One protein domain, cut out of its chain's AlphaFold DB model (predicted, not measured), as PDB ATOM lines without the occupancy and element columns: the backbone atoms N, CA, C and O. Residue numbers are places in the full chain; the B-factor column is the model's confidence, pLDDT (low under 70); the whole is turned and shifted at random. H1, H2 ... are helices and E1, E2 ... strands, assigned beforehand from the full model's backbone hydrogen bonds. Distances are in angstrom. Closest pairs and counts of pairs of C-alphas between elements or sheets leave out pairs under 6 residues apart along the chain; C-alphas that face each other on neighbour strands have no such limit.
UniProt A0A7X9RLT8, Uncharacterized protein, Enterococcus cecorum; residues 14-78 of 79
ATOM      1  N   LYS A  14     177.996 147.018  97.239       64.56
ATOM      2  CA  LYS A  14     177.394 145.694  96.981       64.56
ATOM      3  C   LYS A  14     175.981 145.756  96.396       64.56
ATOM      4  O   LYS A  14     175.561 144.831  95.704       64.56
ATOM      5  N   TYR A  15     175.230 146.812  96.709       65.56
ATOM      6  CA  TYR A  15     173.898 147.029  96.155       65.56
ATOM      7  C   TYR A  15     173.981 147.532  94.710       65.56
ATOM      8  O   TYR A  15     173.260 147.034  93.849       65.56
ATOM      9  N   LEU A  16     174.892 148.467  94.431       68.81
ATOM     10  CA  LEU A  16     175.118 148.978  93.077       68.81
ATOM     11  C   LEU A  16     175.596 147.868  92.129       68.81
ATOM     12  O   LEU A  16     175.044 147.732  91.042       68.81
ATOM     13  N   ASP A  17     176.505 147.000  92.584       74.56
ATOM     14  CA  ASP A  17     176.972 145.844  91.805       74.56
ATOM     15  C   ASP A  17     175.832 144.865  91.458       74.56
ATOM     16  O   ASP A  17     175.820 144.252  90.388       74.56
ATOM     17  N   PHE A  18     174.855 144.716  92.356       73.00
ATOM     18  CA  PHE A  18     173.691 143.854  92.146       73.00
ATOM     19  C   PHE A  18     172.688 144.452  91.151       73.00
ATOM     20  O   PHE A  18     172.161 143.729  90.303       73.00
ATOM     21  N   VAL A  19     172.455 145.765  91.216       70.75
ATOM     22  CA  VAL A  19     171.613 146.479  90.244       70.75
ATOM     23  C   VAL A  19     172.234 146.412  88.846       70.75
ATOM     24  O   VAL A  19     171.547 146.058  87.891       70.75
ATOM     25  N   ASP A  20     173.545 146.640  88.736       75.00
ATOM     26  CA  ASP A  20     174.285 146.537  87.472       75.00
ATOM     27  C   ASP A  20     174.291 145.112  86.900       75.00
ATOM     28  O   ASP A  20     174.380 144.916  85.684       75.00
ATOM     29  N   TYR A  21     174.232 144.095  87.763       80.88
ATOM     30  CA  TYR A  21     174.067 142.706  87.347       80.88
ATOM     31  C   TYR A  21     172.662 142.443  86.790       80.88
ATOM     32  O   TYR A  21     172.546 141.797  85.746       80.88
ATOM     33  N   LEU A  22     171.614 142.949  87.448       74.88
ATOM     34  CA  LEU A  22     170.224 142.775  87.016       74.88
ATOM     35  C   LEU A  22     169.932 143.459  85.678       74.88
ATOM     36  O   LEU A  22     169.286 142.854  84.828       74.88
ATOM     37  N   ASP A  23     170.477 144.654  85.445       72.00
ATOM     38  CA  ASP A  23     170.312 145.387  84.178       72.00
ATOM     39  C   ASP A  23     170.911 144.626  82.974       72.00
ATOM     40  O   ASP A  23     170.476 144.754  81.829       72.00
ATOM     41  N   LYS A  24     171.888 143.747  83.233       81.12
ATOM     42  CA  LYS A  24     172.513 142.891  82.214       81.12
ATOM     43  C   LYS A  24     171.732 141.597  81.946       81.12
ATOM     44  O   LYS A  24     172.047 140.906  80.973       81.12
ATOM     45  N   GLN A  25     170.722 141.259  82.753       76.25
ATOM     46  CA  GLN A  25     169.893 140.060  82.573       76.25
ATOM     47  C   GLN A  25     168.780 140.309  81.550       76.25
ATOM     48  O   GLN A  25     167.663 140.690  81.892       76.25
ATOM     49  N   LYS A  26     169.085 140.051  80.271       68.88
ATOM     50  CA  LYS A  26     168.153 140.237  79.141       68.88
ATOM     51  C   LYS A  26     166.947 139.289  79.123       68.88
ATOM     52  O   LYS A  26     166.018 139.540  78.363       68.88
ATOM     53  N   GLU A  27     166.979 138.207  79.896       81.31
ATOM     54  CA  GLU A  27     165.904 137.202  79.917       81.31
ATOM     55  C   GLU A  27     164.845 137.461  80.994       81.31
ATOM     56  O   GLU A  27     163.776 136.860  80.940       81.31
ATOM     57  N   MET A  28     165.104 138.363  81.946       75.94
ATOM     58  CA  MET A  28     164.111 138.727  82.957       75.94
ATOM     59  C   MET A  28     163.178 139.810  82.442       75.94
ATOM     60  O   MET A  28     163.598 140.777  81.800       75.94
ATOM     61  N   SER A  29     161.903 139.681  82.792       81.31
ATOM     62  CA  SER A  29     160.961 140.770  82.598       81.31
ATOM     63  C   SER A  29     161.318 141.961  83.502       81.31
ATOM     64  O   SER A  29     161.864 141.783  84.597       81.31
ATOM     65  N   PRO A  30     160.959 143.196  83.105       75.62
ATOM     66  CA  PRO A  30     161.167 144.374  83.946       75.62
ATOM     67  C   PRO A  30     160.549 144.245  85.349       75.62
ATOM     68  O   PRO A  30     161.078 144.796  86.309       75.62
ATOM     69  N   GLN A  31     159.441 143.510  85.487       73.06
ATOM     70  CA  GLN A  31     158.782 143.278  86.776       73.06
ATOM     71  C   GLN A  31     159.582 142.337  87.683       73.06
ATOM     72  O   GLN A  31     159.781 142.663  88.851       73.06
ATOM     73  N   GLU A  32     160.122 141.240  87.151       74.44
ATOM     74  CA  GLU A  32     160.973 140.314  87.915       74.44
ATOM     75  C   GLU A  32     162.275 140.984  88.378       74.44
ATOM     76  O   GLU A  32     162.712 140.785  89.512       74.44
ATOM     77  N   GLN A  33     162.865 141.845  87.541       72.56
ATOM     78  CA  GLN A  33     164.044 142.632  87.922       72.56
ATOM     79  C   GLN A  33     163.741 143.580  89.094       72.56
ATOM     80  O   GLN A  33     164.552 143.717  90.013       72.56
ATOM     81  N   ILE A  34     162.564 144.215  89.091       71.19
ATOM     82  CA  ILE A  34     162.119 145.100  90.175       71.19
ATOM     83  C   ILE A  34     161.903 144.308  91.468       71.19
ATOM     84  O   ILE A  34     162.388 144.729  92.519       71.19
ATOM     85  N   GLU A  35     161.227 143.159  91.409       72.06
ATOM     86  CA  GLU A  35     161.001 142.298  92.578       72.06
ATOM     87  C   GLU A  35     162.319 141.789  93.180       72.06
ATOM     88  O   GLU A  35     162.500 141.813  94.402       72.06
ATOM     89  N   MET A  36     163.289 141.415  92.341       72.50
ATOM     90  CA  MET A  36     164.617 141.005  92.800       72.50
ATOM     91  C   MET A  36     165.395 142.150  93.452       72.50
ATOM     92  O   MET A  36     165.963 141.950  94.530       72.50
ATOM     93  N   CYS A  37     165.388 143.349  92.860       70.75
ATOM     94  CA  CYS A  37     165.937 144.557  93.485       70.75
ATOM     95  C   CYS A  37     165.317 144.792  94.866       70.75
ATOM     96  O   CYS A  37     166.037 144.947  95.852       70.75
ATOM     97  N   LEU A  38     163.986 144.749  94.948       68.19
ATOM     98  CA  LEU A  38     163.231 144.963  96.179       68.19
ATOM     99  C   LEU A  38     163.562 143.938  97.268       68.19
ATOM    100  O   LEU A  38     163.786 144.328  98.408       68.19
ATOM    101  N   SER A  39     163.662 142.652  96.924       68.56
ATOM    102  CA  SER A  39     163.980 141.588  97.892       68.56
ATOM    103  C   SER A  39     165.364 141.727  98.541       68.56
ATOM    104  O   SER A  39     165.591 141.236  99.643       68.56
ATOM    105  N   LYS A  40     166.297 142.394  97.854       65.75
ATOM    106  CA  LYS A  40     167.677 142.624  98.307       65.75
ATOM    107  C   LYS A  40     167.859 143.953  99.028       65.75
ATOM    108  O   LYS A  40     168.871 144.151  99.699       65.75
ATOM    109  N   LEU A  41     166.894 144.855  98.900       63.56
ATOM    110  CA  LEU A  41     166.847 146.094  99.652       63.56
ATOM    111  C   LEU A  41     166.248 145.811 101.029       63.56
ATOM    112  O   LEU A  41     165.060 146.008 101.251       63.56
ATOM    113  N   GLU A  42     167.101 145.484 102.004       59.50
ATOM    114  CA  GLU A  42     166.813 145.723 103.432       59.50
ATOM    115  C   GLU A  42     166.786 147.239 103.730       59.50
ATOM    116  O   GLU A  42     167.366 147.737 104.693       59.50
ATOM    117  N   ASN A  43     166.170 148.023 102.844       60.84
ATOM    118  CA  ASN A  43     166.093 149.461 102.949       60.84
ATOM    119  C   ASN A  43     164.672 149.829 103.385       60.84
ATOM    120  O   ASN A  43     163.769 149.831 102.547       60.84
ATOM    121  N   PRO A  44     164.453 150.198 104.661       61.53
ATOM    122  CA  PRO A  44     163.127 150.567 105.164       61.53
ATOM    123  C   PRO A  44     162.552 151.819 104.478       61.53
ATOM    124  O   PRO A  44     161.390 152.168 104.680       61.53
ATOM    125  N   TYR A  45     163.356 152.501 103.660       62.88
ATOM    126  CA  TYR A  45     162.986 153.678 102.891       62.88
ATOM    127  C   TYR A  45     162.679 153.371 101.420       62.88
ATOM    128  O   TYR A  45     162.529 154.301 100.630       62.88
ATOM    129  N   LEU A  46     162.583 152.103 101.018       65.56
ATOM    130  CA  LEU A  46     162.167 151.714  99.675       65.56
ATOM    131  C   LEU A  46     161.067 150.654  99.761       65.56
ATOM    132  O   LEU A  46     161.292 149.568 100.283       65.56
ATOM    133  N   PHE A  47     159.877 150.963  99.253       64.62
ATOM    134  CA  PHE A  47     158.733 150.054  99.315       64.62
ATOM    135  C   PHE A  47     157.825 150.197  98.093       64.62
ATOM    136  O   PHE A  47     157.848 151.204  97.382       64.62
ATOM    137  N   GLN A  48     157.023 149.166  97.843       61.38
ATOM    138  CA  GLN A  48     156.068 149.130  96.741       61.38
ATOM    139  C   GLN A  48     154.690 149.624  97.208       61.38
ATOM    140  O   GLN A  48     154.250 149.301  98.310       61.38
ATOM    141  N   CYS A  49     154.009 150.404  96.370       68.25
ATOM    142  CA  CYS A  49     152.645 150.888  96.586       68.25
ATOM    143  C   CYS A  49     151.872 150.780  95.263       68.25
ATOM    144  O   CYS A  49     152.210 151.484  94.311       68.25
ATOM    145  N   ASP A  50     150.906 149.858  95.170       73.69
ATOM    146  CA  ASP A  50     150.094 149.585  93.968       73.69
ATOM    147  C   ASP A  50     150.907 149.515  92.658       73.69
ATOM    148  O   ASP A  50     150.629 150.197  91.672       73.69
ATOM    149  N   GLY A  51     151.983 148.721  92.657       66.75
ATOM    150  CA  GLY A  51     152.865 148.555  91.492       66.75
ATOM    151  C   GLY A  51     153.834 149.717  91.238       66.75
ATOM    152  O   GLY A  51     154.718 149.599  90.394       66.75
ATOM    153  N   THR A  52     153.732 150.813  91.993       61.50
ATOM    154  CA  THR A  52     154.670 151.940  91.944       61.50
ATOM    155  C   THR A  52     155.765 151.763  92.991       61.50
ATOM    156  O   THR A  52     155.488 151.509  94.164       61.50
ATOM    157  N   LEU A  53     157.023 151.924  92.580       61.91
ATOM    158  CA  LEU A  53     158.160 151.900  93.495       61.91
ATOM    159  C   LEU A  53     158.333 153.269  94.166       61.91
ATOM    160  O   LEU A  53     158.561 154.276  93.493       61.91
ATOM    161  N   VAL A  54     158.251 153.308  95.496       65.06
ATOM    162  CA  VAL A  54     158.380 154.533  96.291       65.06
ATOM    163  C   VAL A  54     159.695 154.510  97.063       65.06
ATOM    164  O   VAL A  54     159.934 153.636  97.893       65.06
ATOM    165  N   ARG A  55     160.547 155.511  96.808       72.12
ATOM    166  CA  ARG A  55     161.773 155.771  97.574       72.12
ATOM    167  C   ARG A  55     161.576 156.972  98.486       72.12
ATOM    168  O   ARG A  55     161.425 158.101  98.019       72.12
ATOM    169  N   VAL A  56     161.640 156.737  99.785       64.88
ATOM    170  CA  VAL A  56     161.734 157.776 100.802       64.88
ATOM    171  C   VAL A  56     163.190 158.233 100.880       64.88
ATOM    172  O   VAL A  56     164.120 157.437 100.974       64.88
ATOM    173  N   MET A  57     163.402 159.542 100.798       65.88
ATOM    174  CA  MET A  57     164.709 160.158 100.997       65.88
ATOM    175  C   MET A  57     164.539 161.315 101.968       65.88
ATOM    176  O   MET A  57     163.648 162.146 101.790       65.88
ATOM    177  N   TYR A  58     165.397 161.379 102.981       64.75
ATOM    178  CA  TYR A  58     165.488 162.553 103.835       64.75
ATOM    179  C   TYR A  58     166.379 163.598 103.155       64.75
ATOM    180  O   TYR A  58     167.505 163.304 102.759       64.75
ATOM    181  N   ASN A  59     165.857 164.810 102.978       72.81
ATOM    182  CA  ASN A  59     166.617 165.952 102.482       72.81
ATOM    183  C   ASN A  59     166.126 167.216 103.195       72.81
ATOM    184  O   ASN A  59     164.993 167.650 102.988       72.81
ATOM    185  N   GLU A  60     166.998 167.806 104.009       74.75
ATOM    186  CA  GLU A  60     166.714 168.969 104.866       74.75
ATOM    187  C   GLU A  60     166.373 170.226 104.062       74.75
ATOM    188  O   GLU A  60     165.584 171.066 104.488       74.75
ATOM    189  N   ASN A  61     166.932 170.315 102.853       79.06
ATOM    190  CA  ASN A  61     166.719 171.413 101.918       79.06
ATOM    191  C   ASN A  61     165.534 171.149 100.979       79.06
ATOM    192  O   ASN A  61     165.188 171.996 100.152       79.06
ATOM    193  N   SER A  62     164.919 169.965 101.060       74.81
ATOM    194  CA  SER A  62     163.770 169.624 100.232       74.81
ATOM    195  C   SER A  62     162.465 170.127 100.832       74.81
ATOM    196  O   SER A  62     162.281 170.257 102.041       74.81
ATOM    197  N   ILE A  63     161.516 170.408  99.944       73.44
ATOM    198  CA  ILE A  63     160.154 170.761 100.325       73.44
ATOM    199  C   ILE A  63     159.543 169.593 101.108       73.44
ATOM    200  O   ILE A  63     159.494 168.471 100.603       73.44
ATOM    201  N   SER A  64     159.039 169.878 102.314       77.25
ATOM    202  CA  SER A  64     158.415 168.871 103.173       77.25
ATOM    203  C   SER A  64     157.274 168.132 102.467       77.25
ATOM    204  O   SER A  64     156.583 168.696 101.612       77.25
ATOM    205  N   LEU A  65     157.034 166.880 102.871       69.50
ATOM    206  CA  LEU A  65     155.933 166.065 102.346       69.50
ATOM    207  C   LEU A  65     154.596 166.820 102.406       69.50
ATOM    208  O   LEU A  65     153.882 166.872 101.410       69.50
ATOM    209  N   ASN A  66     154.314 167.504 103.521       72.88
ATOM    210  CA  ASN A  66     153.119 168.341 103.664       72.88
ATOM    211  C   ASN A  66     153.015 169.421 102.580       72.88
ATOM    212  O   ASN A  66     151.968 169.569 101.956       72.88
ATOM    213  N   LYS A  67     154.098 170.157 102.304       77.00
ATOM    214  CA  LYS A  67     154.099 171.177 101.247       77.00
ATOM    215  C   LYS A  67     153.923 170.558  99.854       77.00
ATOM    216  O   LYS A  67     153.204 171.128  99.035       77.00
ATOM    217  N   ARG A  68     154.520 169.387  99.589       75.44
ATOM    218  CA  ARG A  68     154.318 168.642  98.330       75.44
ATOM    219  C   ARG A  68     152.866 168.190  98.152       75.44
ATOM    220  O   ARG A  68     152.321 168.371  97.068       75.44
ATOM    221  N   LEU A  69     152.237 167.656  99.201       72.56
ATOM    222  CA  LEU A  69     150.836 167.227  99.178       72.56
ATOM    223  C   LEU A  69     149.893 168.413  98.958       72.56
ATOM    224  O   LEU A  69     149.037 168.353  98.078       72.56
ATOM    225  N   ILE A  70     150.096 169.520  99.682       80.38
ATOM    226  CA  ILE A  70     149.323 170.755  99.482       80.38
ATOM    227  C   ILE A  70     149.431 171.220  98.028       80.38
ATOM    228  O   ILE A  70     148.409 171.510  97.410       80.38
ATOM    229  N   HIS A  71     150.641 171.257  97.464       79.25
ATOM    230  CA  HIS A  71     150.851 171.640  96.068       79.25
ATOM    231  C   HIS A  71     150.121 170.703  95.093       79.25
ATOM    232  O   HIS A  71     149.412 171.174  94.206       79.25
ATOM    233  N   TYR A  72     150.237 169.386  95.284       79.56
ATOM    234  CA  TYR A  72     149.564 168.388  94.452       79.56
ATOM    235  C   TYR A  72     148.034 168.556  94.468       79.56
ATOM    236  O   TYR A  72     147.423 168.738  93.415       79.56
ATOM    237  N   PHE A  73     147.411 168.601  95.652       82.25
ATOM    238  CA  PHE A  73     145.957 168.761  95.776       82.25
ATOM    239  C   PHE A  73     145.456 170.142  95.334       82.25
ATOM    240  O   PHE A  73     144.348 170.255  94.811       82.25
ATOM    241  N   SER A  74     146.265 171.192  95.496       82.50
ATOM    242  CA  SER A  74     145.928 172.531  94.990       82.50
ATOM    243  C   SER A  74     145.897 172.574  93.463       82.50
ATOM    244  O   SER A  74     145.094 173.306  92.889       82.50
ATOM    245  N   ASN A  75     146.738 171.775  92.802       79.25
ATOM    246  CA  ASN A  75     146.769 171.680  91.344       79.25
ATOM    247  C   ASN A  75     145.652 170.792  90.784       79.25
ATOM    248  O   ASN A  75     145.180 171.057  89.684       79.25
ATOM    249  N   LEU A  76     145.169 169.805  91.545       79.19
ATOM    250  CA  LEU A  76     144.013 168.988  91.157       79.19
ATOM    251  C   LEU A  76     142.701 169.785  91.094       79.19
ATOM    252  O   LEU A  76     141.841 169.475  90.283       79.19
ATOM    253  N   LYS A  77     142.549 170.841  91.906       60.84
ATOM    254  CA  LYS A  77     141.350 171.704  91.896       60.84
ATOM    255  C   LYS A  77     141.256 172.657  90.697       60.84
ATOM    256  O   LYS A  77     140.315 173.442  90.633       60.84
ATOM    257  N   LYS A  78     142.237 172.642  89.789       58.66
ATOM    258  CA  LYS A  78     142.238 173.458  88.563       58.66
ATOM    259  C   LYS A  78     141.799 172.679  87.312       58.66
ATOM    260  O   LYS A  78     141.923 173.224  86.219       58.66
TER     261      LYS A  78
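This is residues 14 to 78 of the 79 residues of an uncharacterized protein of Enterococcus cecorum (UniProt A0A7X9RLT8). A small two-strand hairpin, E1 and E2, sits in the middle of an elongated model, with a helical hairpin, H1 and H2, at one end and the lone helix H3 sticking out at the other, within residues 59 to 78, which stand free. The 65 printed residues run H1, H2, E1, E2, H3, mostly helix, with an antiparallel sheet E1 - E2. The whole is only just loose, close to extended: radius of gyration of the C-alphas 16.0 A, spans 44 by 27 by 16 A.

E1, residues 46 to 49, and E2, residues 52 to 55, are antiparallel at 152 degrees; N 47 and O 54 are 3.0 A apart, within hydrogen-bond range. The closest C-alphas of E1 and H2, residues 30 to 40, are those of Phe 47 and Leu 38, 7.5 A apart. H2 and H1, residues 14 to 23, touch, closest at C-alphas 33 and 22, 6.2 A, with a shallow tilt of 14 degrees, opposite ways. H3, residues 65 to 76, touches no helix. In H1, H2 and H3 every O i to N i+4 pair is within hydrogen-bond range.

H1, 14.6 A long, begins at C-alpha 14 (177.394, 145.694, 96.981). H2 measures 15.9 A, E1 10.0 A and E2 9.8 A. H3, 16.6 A, ends at C-alpha 76 (144.013, 168.988, 91.157).

The C-alphas farthest apart, of Lys 14 and Lys 78, are 45.6 A apart. The printed part has no cut and no long link. Mean pLDDT of the printed part is 71.3; residues 38 to 49 are among those under 70.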